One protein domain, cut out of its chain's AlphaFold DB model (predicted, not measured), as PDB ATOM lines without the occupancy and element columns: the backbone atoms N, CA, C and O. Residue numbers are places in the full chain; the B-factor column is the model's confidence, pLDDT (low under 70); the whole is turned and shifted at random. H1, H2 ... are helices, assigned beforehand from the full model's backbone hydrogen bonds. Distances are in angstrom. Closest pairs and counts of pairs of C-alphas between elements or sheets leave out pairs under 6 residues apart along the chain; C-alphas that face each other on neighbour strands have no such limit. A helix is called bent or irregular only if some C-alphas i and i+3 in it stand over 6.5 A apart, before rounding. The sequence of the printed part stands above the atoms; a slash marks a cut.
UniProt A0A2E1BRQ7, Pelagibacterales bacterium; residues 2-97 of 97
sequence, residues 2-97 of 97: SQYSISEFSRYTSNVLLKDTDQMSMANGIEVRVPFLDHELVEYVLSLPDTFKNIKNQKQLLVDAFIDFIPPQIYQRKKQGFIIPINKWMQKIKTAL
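Overview. This is residues 2 to 97 of the 97 residues of a protein of Pelagibacterales bacterium (UniProt A0A2E1BRQ7). A loose, open arrangement of helices with few contacts: bent H1, the link after it and H2 form an open ring, while H3 and H4 make a second, smaller part. From that part the chain runs away into an arm, residues 80 to 97, which sticks out, bears H5 and makes the length. The printed part has 96 residues with five named helices, H1 to H5 in chain order, and no named strand; the class is all helix. It is loose, with a radius of gyration of the C-alphas of 17.9 A, and elongated, spanning 56 by 30 by 25 A.

Arrangement. H1, residues 2 to 26, was assigned as one helix by its hydrogen bonds but is bent, with C-alphas 15 and 18 being 6.6 A apart. Its arms H1a, residues 2 to 15, and H1b, residues 18 to 26, are near each other, at a shallow tilt of 34 degrees, only just short of steep. H2, residues 39 to 47, is close to H1a but not clearly touching; their closest C-alphas, of Ser 2 and Leu 46, are 6.0 A apart. They run opposite ways at a shallow tilt of 34.6 degrees, only just short of steep. H3, residues 60 to 66, and H4, residues 72 to 75, are close but not clearly touching, with the closest C-alphas, of Val 63 and Tyr 75, 6.5 A apart. H5, residues 86 to 95, is apart from H3 and H4. Every O i to N i+4 pair is within hydrogen-bond range in H1b, H2 and H5, against 8 of 10 in H1a and 2 of 3 in H3; H4 is too short for such a pair.

Along the chain. H1a begins at C-alpha 2, (246.546, 541.510, 452.782), and measures 19.0 A; H1b measures 11.9 A, H2 12.1 A and H3 10.0 A. H5 measures 14.5 A and ends at C-alpha 95, (234.581, 532.293, 498.490).

Size, cuts and confidence. The C-alphas farthest apart, of Pro 49 and Leu 97, are 56.5 A apart. The printed part has no cut; the links H1 to H2 and H2 to H3 are long. The pLDDT is under 70 at residue 55 and residues 94 to 97.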
ATOM      1  N   SER A   2     247.884 540.943 453.025       80.69
ATOM      2  CA  SER A   2     246.546 541.510 452.782       80.69
ATOM      3  C   SER A   2     245.399 540.484 452.820       80.69
ATOM      4  O   SER A   2     244.369 540.759 453.425       80.69
ATOM      5  N   GLN A   3     245.574 539.272 452.274       84.12
ATOM      6  CA  GLN A   3     244.543 538.218 452.343       84.12
ATOM      7  C   GLN A   3     244.217 537.789 453.787       84.12
ATOM      8  O   GLN A   3     243.049 537.623 454.131       84.12
ATOM      9  N   TYR A   4     245.235 537.671 454.650       87.06
ATOM     10  CA  TYR A   4     245.033 537.378 456.072       87.06
ATOM     11  C   TYR A   4     244.290 538.519 456.761       87.06
ATOM     12  O   TYR A   4     243.325 538.267 457.474       87.06
ATOM     13  N   SER A   5     244.676 539.770 456.493       88.19
ATOM     14  CA  SER A   5     243.976 540.947 457.019       88.19
ATOM     15  C   SER A   5     242.496 540.954 456.631       88.19
ATOM     16  O   SER A   5     241.654 541.176 457.494       88.19
ATOM     17  N   ILE A   6     242.161 540.627 455.379       90.88
ATOM     18  CA  ILE A   6     240.766 540.524 454.919       90.88
ATOM     19  C   ILE A   6     240.025 539.387 455.643       90.88
ATOM     20  O   ILE A   6     238.878 539.554 456.067       90.88
ATOM     21  N   SER A   7     240.670 538.229 455.829       92.25
ATOM     22  CA  SER A   7     240.060 537.112 456.563       92.25
ATOM     23  C   SER A   7     239.817 537.435 458.041       92.25
ATOM     24  O   SER A   7     238.751 537.121 458.561       92.25
ATOM     25  N   GLU A   8     240.754 538.118 458.700       92.31
ATOM     26  CA  GLU A   8     240.632 538.553 460.095       92.31
ATOM     27  C   GLU A   8     239.563 539.637 460.257       92.31
ATOM     28  O   GLU A   8     238.811 539.634 461.233       92.31
ATOM     29  N   PHE A   9     239.468 540.548 459.287       92.19
ATOM     30  CA  PHE A   9     238.470 541.612 459.270       92.19
ATOM     31  C   PHE A   9     237.050 541.038 459.167       92.19
ATOM     32  O   PHE A   9     236.206 541.294 460.025       92.19
ATOM     33  N   SER A  10     236.815 540.179 458.170       91.69
ATOM     34  CA  SER A  10     235.502 539.563 457.916       91.69
ATOM     35  C   SER A  10     235.089 538.520 458.959       91.69
ATOM     36  O   SER A  10     233.898 538.339 459.209       91.69
ATOM     37  N   ARG A  11     236.048 537.823 459.582       94.75
ATOM     38  CA  ARG A  11     235.766 536.788 460.585       94.75
ATOM     39  C   ARG A  11     235.840 537.364 461.989       94.75
ATOM     40  O   ARG A  11     234.811 537.723 462.550       94.75
ATOM     41  N   TYR A  12     237.035 537.438 462.560       94.25
ATOM     42  CA  TYR A  12     237.214 537.713 463.981       94.25
ATOM     43  C   TYR A  12     236.806 539.139 464.367       94.25
ATOM     44  O   TYR A  12     236.049 539.331 465.317       94.25
ATOM     45  N   THR A  13     237.243 540.142 463.603       94.75
ATOM     46  CA  THR A  13     236.974 541.552 463.923       94.75
ATOM     47  C   THR A  13     235.479 541.846 463.878       94.75
ATOM     48  O   THR A  13     234.933 542.349 464.857       94.75
ATOM     49  N   SER A  14     234.801 541.471 462.791       94.62
ATOM     50  CA  SER A  14     233.363 541.704 462.642       94.62
ATOM     51  C   SER A  14     232.523 540.893 463.634       94.62
ATOM     52  O   SER A  14     231.682 541.451 464.332       94.62
ATOM     53  N   ASN A  15     232.738 539.575 463.713       96.06
ATOM     54  CA  ASN A  15     231.821 538.688 464.443       96.06
ATOM     55  C   ASN A  15     232.076 538.627 465.953       96.06
ATOM     56  O   ASN A  15     231.211 538.145 466.687       96.06
ATOM     57  N   VAL A  16     233.249 539.077 466.407       94.50
ATOM     58  CA  VAL A  16     233.629 539.078 467.826       94.50
ATOM     59  C   VAL A  16     233.848 540.506 468.302       94.50
ATOM     60  O   VAL A  16     233.035 541.023 469.054       94.50
ATOM     61  N   LEU A  17     234.900 541.184 467.830       94.31
ATOM     62  CA  LEU A  17     235.315 542.461 468.425       94.31
ATOM     63  C   LEU A  17     234.258 543.562 468.274       94.31
ATOM     64  O   LEU A  17     233.916 544.215 469.259       94.31
ATOM     65  N   LEU A  18     233.739 543.766 467.060       96.19
ATOM     66  CA  LEU A  18     232.741 544.804 466.792       96.19
ATOM     67  C   LEU A  18     231.394 544.456 467.404       96.19
ATOM     68  O   LEU A  18     230.804 545.299 468.072       96.19
ATOM     69  N   LYS A  19     230.954 543.204 467.247       96.31
ATOM     70  CA  LYS A  19     229.701 542.730 467.834       96.31
ATOM     71  C   LYS A  19     229.685 542.896 469.354       96.31
ATOM     72  O   LYS A  19     228.733 543.440 469.898       96.31
ATOM     73  N   ASP A  20     230.731 542.438 470.037       95.12
ATOM     74  CA  ASP A  20     230.783 542.465 471.499       95.12
ATOM     75  C   ASP A  20     230.919 543.903 472.021       95.12
ATOM     76  O   ASP A  20     230.294 544.260 473.019       95.12
ATOM     77  N   THR A  21     231.682 544.755 471.324       95.44
ATOM     78  CA  THR A  21     231.802 546.180 471.676       95.44
ATOM     79  C   THR A  21     230.464 546.903 471.522       95.44
ATOM     80  O   THR A  21     230.062 547.631 472.429       95.44
ATOM     81  N   ASP A  22     229.755 546.687 470.412       96.81
ATOM     82  CA  ASP A  22     228.445 547.291 470.154       96.81
ATOM     83  C   ASP A  22     227.414 546.846 471.200       96.81
ATOM     84  O   ASP A  22     226.842 547.679 471.899       96.81
ATOM     85  N   GLN A  23     227.281 545.536 471.432       97.00
ATOM     86  CA  GLN A  23     226.326 545.008 472.412       97.00
ATOM     87  C   GLN A  23     226.581 545.537 473.828       97.00
ATOM     88  O   GLN A  23     225.644 545.951 474.511       97.00
ATOM     89  N   MET A  24     227.838 545.546 474.279       96.19
ATOM     90  CA  MET A  24     228.175 545.993 475.635       96.19
ATOM     91  C   MET A  24     228.039 547.508 475.801       96.19
ATOM     92  O   MET A  24     227.638 547.975 476.868       96.19
ATOM     93  N   SER A  25     228.362 548.287 474.768       97.44
ATOM     94  CA  SER A  25     228.257 549.747 474.821       97.44
ATOM     95  C   SER A  25     226.802 550.218 474.772       97.44
ATOM     96  O   SER A  25     226.383 550.992 475.635       97.44
ATOM     97  N   MET A  26     225.994 549.654 473.871       97.25
ATOM     98  CA  MET A  26     224.570 549.972 473.737       97.25
ATOM     99  C   MET A  26     223.758 549.550 474.962       97.25
ATOM    100  O   MET A  26     222.855 550.277 475.372       97.25
ATOM    101  N   ALA A  27     224.129 548.446 475.623       97.94
ATOM    102  CA  ALA A  27     223.540 548.058 476.908       97.94
ATOM    103  C   ALA A  27     223.708 549.133 478.002       97.94
ATOM    104  O   ALA A  27     222.945 549.150 478.965       97.94
ATOM    105  N   ASN A  28     224.681 550.037 477.848       97.38
ATOM    106  CA  ASN A  28     224.948 551.152 478.756       97.38
ATOM    107  C   ASN A  28     224.626 552.527 478.133       97.38
ATOM    108  O   ASN A  28     224.968 553.550 478.721       97.38
ATOM    109  N   GLY A  29     223.992 552.571 476.954       97.38
ATOM    110  CA  GLY A  29     223.656 553.817 476.253       97.38
ATOM    111  C   GLY A  29     224.871 554.620 475.768       97.38
ATOM    112  O   GLY A  29     224.771 555.836 475.621       97.38
ATOM    113  N   ILE A  30     226.019 553.969 475.553       97.81
ATOM    114  CA  ILE A  30     227.260 554.607 475.093       97.81
ATOM    115  C   ILE A  30     227.489 554.249 473.626       97.81
ATOM    116  O   ILE A  30     227.451 553.080 473.263       97.81
ATOM    117  N   GLU A  31     227.806 555.241 472.793       97.12
ATOM    118  CA  GLU A  31     228.250 555.010 471.416       97.12
ATOM    119  C   GLU A  31     229.785 554.943 471.357       97.12
ATOM    120  O   GLU A  31     230.476 555.928 471.629       97.12
ATOM    121  N   VAL A  32     230.340 553.785 470.987       97.12
ATOM    122  CA  VAL A  32     231.791 553.607 470.815       97.12
ATOM    123  C   VAL A  32     232.181 553.822 469.357       97.12
ATOM    124  O   VAL A  32     231.658 553.180 468.451       97.12
ATOM    125  N   ARG A  33     233.163 554.698 469.122       96.44
ATOM    126  CA  ARG A  33     233.751 554.927 467.796       96.44
ATOM    127  C   ARG A  33     235.030 554.108 467.621       96.44
ATOM    128  O   ARG A  33     235.810 553.956 468.560       96.44
ATOM    129  N   VAL A  34     235.270 553.631 466.398       95.94
ATOM    130  CA  VAL A  34     236.429 552.797 466.025       95.94
ATOM    131  C   VAL A  34     237.257 553.445 464.899       95.94
ATOM    132  O   VAL A  34     237.222 552.974 463.767       95.94
ATOM    133  N   PRO A  35     238.038 554.511 465.176       96.00
ATOM    134  CA  PRO A  35     238.700 555.316 464.136       96.00
ATOM    135  C   PRO A  35     239.629 554.534 463.199       96.00
ATOM    136  O   PRO A  35     239.780 554.882 462.037       96.00
ATOM    137  N   PHE A  36     240.238 553.448 463.683       93.75
ATOM    138  CA  PHE A  36     241.119 552.603 462.869       93.75
ATOM    139  C   PHE A  36     240.391 551.761 461.811       93.75
ATOM    140  O   PHE A  36     241.055 551.136 460.989       93.75
ATOM    141  N   LEU A  37     239.058 551.712 461.850       94.62
ATOM    142  CA  LEU A  37     238.224 551.058 460.842       94.62
ATOM    143  C   LEU A  37     237.555 552.053 459.894       94.62
ATOM    144  O   LEU A  37     236.596 551.689 459.215       94.62
ATOM    145  N   ASP A  38     238.043 553.290 459.845       96.50
ATOM    146  CA  ASP A  38     237.638 554.197 458.784       96.50
ATOM    147  C   ASP A  38     237.984 553.613 457.403       96.50
ATOM    148  O   ASP A  38     239.047 553.016 457.204       96.50
ATOM    149  N   HIS A  39     237.059 553.768 456.461       95.06
ATOM    150  CA  HIS A  39     237.157 553.169 455.137       95.06
ATOM    151  C   HIS A  39     238.356 553.690 454.334       95.06
ATOM    152  O   HIS A  39     239.060 552.874 453.743       95.06
ATOM    153  N   GLU A  40     238.662 554.992 454.382       97.38
ATOM    154  CA  GLU A  40     239.794 555.567 453.644       97.38
ATOM    155  C   GLU A  40     241.115 555.004 454.175       97.38
ATOM    156  O   GLU A  40     241.996 554.596 453.412       97.38
ATOM    157  N   LEU A  41     241.234 554.904 455.503       94.81
ATOM    158  CA  LEU A  41     242.409 554.323 456.144       94.81
ATOM    159  C   LEU A  41     242.564 552.835 455.807       94.81
ATOM    160  O   LEU A  41     243.670 552.377 455.507       94.81
ATOM    161  N   VAL A  42     241.476 552.064 455.873       93.88
ATOM    162  CA  VAL A  42     241.499 550.624 455.590       93.88
ATOM    163  C   VAL A  42     241.862 550.368 454.130       93.88
ATOM    164  O   VAL A  42     242.736 549.540 453.865       93.88
ATOM    165  N   GLU A  43     241.253 551.088 453.191       94.56
ATOM    166  CA  GLU A  43     241.549 550.977 451.760       94.56
ATOM    167  C   GLU A  43     243.006 551.330 451.462       94.56
ATOM    168  O   GLU A  43     243.711 550.551 450.810       94.56
ATOM    169  N   TYR A  44     243.502 552.437 452.025       93.94
ATOM    170  CA  TYR A  44     244.903 552.826 451.908       93.94
ATOM    171  C   TYR A  44     245.831 551.719 452.412       93.94
ATOM    172  O   TYR A  44     246.696 551.246 451.672       93.94
ATOM    173  N   VAL A  45     245.629 551.229 453.636       92.12
ATOM    174  CA  VAL A  45     246.492 550.190 454.212       92.12
ATOM    175  C   VAL A  45     246.408 548.893 453.412       92.12
ATOM    176  O   VAL A  45     247.432 548.237 453.221       92.12
ATOM    177  N   LEU A  46     245.234 548.499 452.915       91.25
ATOM    178  CA  LEU A  46     245.082 547.303 452.082       91.25
ATOM    179  C   LEU A  46     245.794 547.432 450.731       91.25
ATOM    180  O   LEU A  46     246.353 546.430 450.281       91.25
ATOM    181  N   SER A  47     245.857 548.639 450.158       92.81
ATOM    182  CA  SER A  47     246.578 548.924 448.910       92.81
ATOM    183  C   SER A  47     248.105 548.836 449.034       92.81
ATOM    184  O   SER A  47     248.791 548.576 448.044       92.81
ATOM    185  N   LEU A  48     248.656 549.006 450.243       91.50
ATOM    186  CA  LEU A  48     250.105 548.994 450.453       91.50
ATOM    187  C   LEU A  48     250.722 547.608 450.199       91.50
ATOM    188  O   LEU A  48     250.141 546.591 450.609       91.50
ATOM    189  N   PRO A  49     251.948 547.555 449.633       90.56
ATOM    190  CA  PRO A  49     252.702 546.319 449.502       90.56
ATOM    191  C   PRO A  49     252.846 545.584 450.837       90.56
ATOM    192  O   PRO A  49     253.092 546.181 451.888       90.56
ATOM    193  N   ASP A  50     252.756 544.256 450.788       87.00
ATOM    194  CA  ASP A  50     252.835 543.401 451.976       87.00
ATOM    195  C   ASP A  50     254.161 543.545 452.749       87.00
ATOM    196  O   ASP A  50     254.212 543.231 453.938       87.00
ATOM    197  N   THR A  51     255.218 544.056 452.108       86.38
ATOM    198  CA  THR A  51     256.522 544.342 452.730       86.38
ATOM    199  C   THR A  51     256.421 545.333 453.890       86.38
ATOM    200  O   THR A  51     257.167 545.206 454.860       86.38
ATOM    201  N   PHE A  52     255.460 546.261 453.849       85.38
ATOM    202  CA  PHE A  52     255.190 547.202 454.941       85.38
ATOM    203  C   PHE A  52     254.436 546.559 456.120       85.38
ATOM    204  O   PHE A  52     254.428 547.098 457.226       85.38
ATOM    205  N   LYS A  53     253.828 545.380 455.927       83.38
ATOM    206  CA  LYS A  53     253.007 544.658 456.919       83.38
ATOM    207  C   LYS A  53     253.795 543.506 457.560       83.38
ATOM    208  O   LYS A  53     253.300 542.386 457.683       83.38
ATOM    209  N   ASN A  54     255.049 543.772 457.928       75.12
ATOM    210  CA  ASN A  54     255.994 542.766 458.418       75.12
ATOM    211  C   ASN A  54     255.505 542.072 459.710       75.12
ATOM    212  O   ASN A  54     255.129 542.718 460.685       75.12
ATOM    213  N   ILE A  55     255.569 540.737 459.734       66.88
ATOM    214  CA  ILE A  55     255.141 539.895 460.862       66.88
ATOM    215  C   ILE A  55     256.090 540.025 462.064       66.88
ATOM    216  O   ILE A  55     255.647 539.928 463.209       66.88
ATOM    217  N   LYS A  56     257.390 540.247 461.815       72.31
ATOM    218  CA  LYS A  56     258.412 540.305 462.876       72.31
ATOM    219  C   LYS A  56     258.264 541.549 463.754       72.31
ATOM    220  O   LYS A  56     258.349 541.435 464.971       72.31
ATOM    221  N   ASN A  57     257.955 542.695 463.144       72.56
ATOM    222  CA  ASN A  57     257.737 543.965 463.839       72.56
ATOM    223  C   ASN A  57     256.269 544.380 463.690       72.56
ATOM    224  O   ASN A  57     255.908 545.198 462.841       72.56
ATOM    225  N   GLN A  58     255.404 543.763 464.501       70.06
ATOM    226  CA  GLN A  58     253.971 544.053 464.486       70.06
ATOM    227  C   GLN A  58     253.732 545.550 464.706       70.06
ATOM    228  O   GLN A  58     254.222 546.116 465.677       70.06
ATOM    229  N   LYS A  59     252.915 546.157 463.839       84.75
ATOM    230  CA  LYS A  59     252.518 547.574 463.901       84.75
ATOM    231  C   LYS A  59     253.648 548.585 463.651       84.75
ATOM    232  O   LYS A  59     253.439 549.752 463.951       84.75
ATOM    233  N   GLN A  60     254.783 548.188 463.063       87.75
ATOM    234  CA  GLN A  60     255.882 549.126 462.777       87.75
ATOM    235  C   GLN A  60     255.420 550.330 461.945       87.75
ATOM    236  O   GLN A  60     255.664 551.456 462.348       87.75
ATOM    237  N   LEU A  61     254.639 550.099 460.882       89.94
ATOM    238  CA  LEU A  61     254.065 551.170 460.057       89.94
ATOM    239  C   LEU A  61     253.262 552.196 460.880       89.94
ATOM    240  O   LEU A  61     253.335 553.392 460.627       89.94
ATOM    241  N   LEU A  62     252.503 551.726 461.875       91.06
ATOM    242  CA  LEU A  62     251.738 552.596 462.769       91.06
ATOM    243  C   LEU A  62     252.653 553.331 463.755       91.06
ATOM    244  O   LEU A  62     252.396 554.479 464.076       91.06
ATOM    245  N   VAL A  63     253.704 552.681 464.253       91.12
ATOM    246  CA  VAL A  63     254.671 553.320 465.156       91.12
ATOM    247  C   VAL A  63     255.435 554.420 464.427       91.12
ATOM    248  O   VAL A  63     255.504 555.531 464.941       91.12
ATOM    249  N   ASP A  64     255.940 554.138 463.227       91.19
ATOM    250  CA  ASP A  64     256.705 555.090 462.417       91.19
ATOM    251  C   ASP A  64     255.870 556.337 462.092       91.19
ATOM    252  O   ASP A  64     256.378 557.451 462.162       91.19
ATOM    253  N   ALA A  65     254.569 556.168 461.825       92.19
ATOM    254  CA  ALA A  65     253.649 557.275 461.558       92.19
ATOM    255  C   ALA A  65     253.404 558.200 462.767       92.19
ATOM    256  O   ALA A  65     252.949 559.326 462.583       92.19
ATOM    257  N   PHE A  66     253.678 557.741 463.994       94.00
ATOM    258  CA  PHE A  66     253.378 558.477 465.227       94.00
ATOM    259  C   PHE A  66     254.583 558.656 466.163       94.00
ATOM    260  O   PHE A  66     254.403 559.075 467.309       94.00
ATOM    261  N   ILE A  67     255.802 558.353 465.709       93.31
ATOM    262  CA  ILE A  67     256.996 558.331 466.569       93.31
ATOM    263  C   ILE A  67     257.285 559.692 467.214       93.31
ATOM    264  O   ILE A  67     257.709 559.746 468.366       93.31
ATOM    265  N   ASP A  68     256.952 560.779 466.517       94.88
ATOM    266  CA  ASP A  68     257.129 562.151 467.000       94.88
ATOM    267  C   ASP A  68     256.044 562.587 468.003       94.88
ATOM    268  O   ASP A  68     256.208 563.578 468.711       94.88
ATOM    269  N   PHE A  69     254.931 561.848 468.092       95.19
ATOM    270  CA  PHE A  69     253.781 562.190 468.939       95.19
ATOM    271  C   PHE A  69     253.702 561.370 470.228       95.19
ATOM    272  O   PHE A  69     252.963 561.736 471.144       95.19
ATOM    273  N   ILE A  70     254.409 560.240 470.306       92.06
ATOM    274  CA  ILE A  70     254.241 559.265 471.385       92.06
ATOM    275  C   ILE A  70     255.591 558.991 472.071       92.06
ATOM    276  O   ILE A  70     256.564 558.668 471.393       92.06
ATOM    277  N   PRO A  71     255.666 559.022 473.416       94.12
ATOM    278  CA  PRO A  71     256.902 558.727 474.135       94.12
ATOM    279  C   PRO A  71     257.466 557.322 473.832       94.12
ATOM    280  O   PRO A  71     256.686 556.361 473.743       94.12
ATOM    281  N   PRO A  72     258.806 557.149 473.785       92.50
ATOM    282  CA  PRO A  72     259.464 555.868 473.504       92.50
ATOM    283  C   PRO A  72     258.965 554.687 474.329       92.50
ATOM    284  O   PRO A  72     258.831 553.571 473.826       92.50
ATOM    285  N   GLN A  73     258.604 554.933 475.586       93.12
ATOM    286  CA  GLN A  73     258.133 553.902 476.503       93.12
ATOM    287  C   GLN A  73     256.836 553.222 476.023       93.12
ATOM    288  O   GLN A  73     256.583 552.071 476.376       93.12
ATOM    289  N   ILE A  74     256.010 553.897 475.214       91.31
ATOM    290  CA  ILE A  74     254.710 553.379 474.767       91.31
ATOM    291  C   ILE A  74     254.842 552.452 473.561       91.31
ATOM    292  O   ILE A  74     254.129 551.447 473.507       91.31
ATOM    293  N   TYR A  75     255.722 552.760 472.605       89.81
ATOM    294  CA  TYR A  75     255.902 551.926 471.411       89.81
ATOM    295  C   TYR A  75     256.992 550.858 471.580       89.81
ATOM    296  O   TYR A  75     256.930 549.828 470.915       89.81
ATOM    297  N   GLN A  76     257.942 551.039 472.506       89.75
ATOM    298  CA  GLN A  76     258.975 550.035 472.815       89.75
ATOM    299  C   GLN A  76     258.509 548.954 473.803       89.75
ATOM    300  O   GLN A  76     259.210 547.965 474.029       89.75
ATOM    301  N   ARG A  77     257.333 549.112 474.424       89.75
ATOM    302  CA  ARG A  77     256.806 548.123 475.376       89.75
ATOM    303  C   ARG A  77     256.493 546.787 474.698       89.75
ATOM    304  O   ARG A  77     256.089 546.720 473.538       89.75
ATOM    305  N   LYS A  78     256.557 545.703 475.477       87.38
ATOM    306  CA  LYS A  78     256.090 544.385 475.022       87.38
ATOM    307  C   LYS A  78     254.582 544.406 474.758       87.38
ATOM    308  O   LYS A  78     253.817 545.016 475.509       87.38
ATOM    309  N   LYS A  79     254.149 543.691 473.713       85.88
ATOM    310  CA  LYS A  79     252.729 543.482 473.412       85.88
ATOM    311  C   LYS A  79     252.040 542.860 474.624       85.88
ATOM    312  O   LYS A  79     252.446 541.807 475.106       85.88
ATOM    313  N   GLN A  80     250.980 543.509 475.081       84.44
ATOM    314  CA  GLN A  80     250.109 543.006 476.135       84.44
ATOM    315  C   GLN A  80     248.762 542.660 475.511       84.44
ATOM    316  O   GLN A  80     248.190 543.467 474.776       84.44
ATOM    317  N   GLY A  81     248.299 541.436 475.753       82.12
ATOM    318  CA  GLY A  81     246.955 541.021 475.371       82.12
ATOM    319  C   GLY A  81     245.910 541.659 476.280       82.12
ATOM    320  O   GLY A  81     246.202 542.022 477.420       82.12
ATOM    321  N   PHE A  82     244.682 541.757 475.782       80.38
ATOM    322  CA  PHE A  82     243.534 542.098 476.610       80.38
ATOM    323  C   PHE A  82     243.078 540.828 477.336       80.38
ATOM    324  O   PHE A  82     242.347 540.012 476.782       80.38
ATOM    325  N   ILE A  83     243.609 540.598 478.539       81.75
ATOM    326  CA  ILE A  83     243.297 539.404 479.330       81.75
ATOM    327  C   ILE A  83     242.272 539.786 480.389       81.75
ATOM    328  O   ILE A  83     242.561 540.560 481.302       81.75
ATOM    329  N   ILE A  84     241.084 539.198 480.286       81.81
ATOM    330  CA  ILE A  84     240.075 539.281 481.338       81.81
ATOM    331  C   ILE A  84     240.572 538.439 482.524       81.81
ATOM    332  O   ILE A  84     240.942 537.278 482.326       81.81
ATOM    333  N   PRO A  85     240.595 538.964 483.764       86.06
ATOM    334  CA  PRO A  85     241.123 538.252 484.927       86.06
ATOM    335  C   PRO A  85     240.130 537.201 485.458       86.06
ATOM    336  O   PRO A  85     239.801 537.188 486.646       86.06
ATOM    337  N   ILE A  86     239.685 536.289 484.589       85.12
ATOM    338  CA  ILE A  86     238.645 535.290 484.864       85.12
ATOM    339  C   ILE A  86     238.985 534.458 486.107       85.12
ATOM    340  O   ILE A  86     238.139 534.249 486.967       85.12
ATOM    341  N   ASN A  87     240.259 534.083 486.271       84.00
ATOM    342  CA  ASN A  87     240.725 533.288 487.408       84.00
ATOM    343  C   ASN A  87     240.484 534.000 488.743       84.00
ATOM    344  O   ASN A  87     240.048 533.372 489.706       84.00
ATOM    345  N   LYS A  88     240.723 535.317 488.798       86.38
ATOM    346  CA  LYS A  88     240.487 536.112 490.013       86.38
ATOM    347  C   LYS A  88     238.994 536.218 490.320       86.38
ATOM    348  O   LYS A  88     238.607 536.183 491.484       86.38
ATOM    349  N   TRP A  89     238.157 536.335 489.291       86.31
ATOM    350  CA  TRP A  89     236.704 536.396 489.455       86.31
ATOM    351  C   TRP A  89     236.122 535.064 489.928       86.31
ATOM    352  O   TRP A  89     235.377 535.038 490.903       86.31
ATOM    353  N   MET A  90     236.536 533.951 489.318       88.19
ATOM    354  CA  MET A  90     236.091 532.607 489.700       88.19
ATOM    355  C   MET A  90     236.482 532.251 491.138       88.19
ATOM    356  O   MET A  90     235.703 531.618 491.846       88.19
ATOM    357  N   GLN A  91     237.667 532.674 491.593       86.81
ATOM    358  CA  GLN A  91     238.077 532.505 492.990       86.81
ATOM    359  C   GLN A  91     237.160 533.279 493.945       86.81
ATOM    360  O   GLN A  91     236.691 532.693 494.914       86.81
ATOM    361  N   LYS A  92     236.831 534.545 493.643       78.75
ATOM    362  CA  LYS A  92     235.903 535.340 494.465       78.75
ATOM    363  C   LYS A  92     234.511 534.713 494.581       78.75
ATOM    364  O   LYS A  92     233.947 534.733 495.667       78.75
ATOM    365  N   ILE A  93     233.972 534.154 493.496       77.00
ATOM    366  CA  ILE A  93     232.644 533.513 493.511       77.00
ATOM    367  C   ILE A  93     232.645 532.278 494.420       77.00
ATOM    368  O   ILE A  93     231.709 532.091 495.186       77.00
ATOM    369  N   LYS A  94     233.713 531.468 494.393       62.88
ATOM    370  CA  LYS A  94     233.844 530.296 495.278       62.88
ATOM    371  C   LYS A  94     233.946 530.649 496.760       62.88
ATOM    372  O   LYS A  94     233.628 529.807 497.580       62.88
ATOM    373  N   THR A  95     234.452 531.833 497.096       61.59
ATOM    374  CA  THR A  95     234.581 532.293 498.490       61.59
ATOM    375  C   THR A  95     233.307 532.974 499.003       61.59
ATOM    376  O   THR A  95     233.165 533.161 500.204       61.59
ATOM    377  N   ALA A  96     232.407 533.385 498.104       57.47
ATOM    378  CA  ALA A  96     231.133 534.027 498.436       57.47
ATOM    379  C   ALA A  96     229.951 533.037 498.545       57.47
ATOM    380  O   ALA A  96     228.850 533.457 498.897       57.47
ATOM    381  N   LEU A  97     230.186 531.761 498.223       51.78
ATOM    382  CA  LEU A  97     229.307 530.616 498.485       51.78
ATOM    383  C   LEU A  97     229.818 529.864 499.716       51.78
ATOM    384  O   LEU A  97     228.964 529.368 500.478       51.78
TER     385      LEU A  97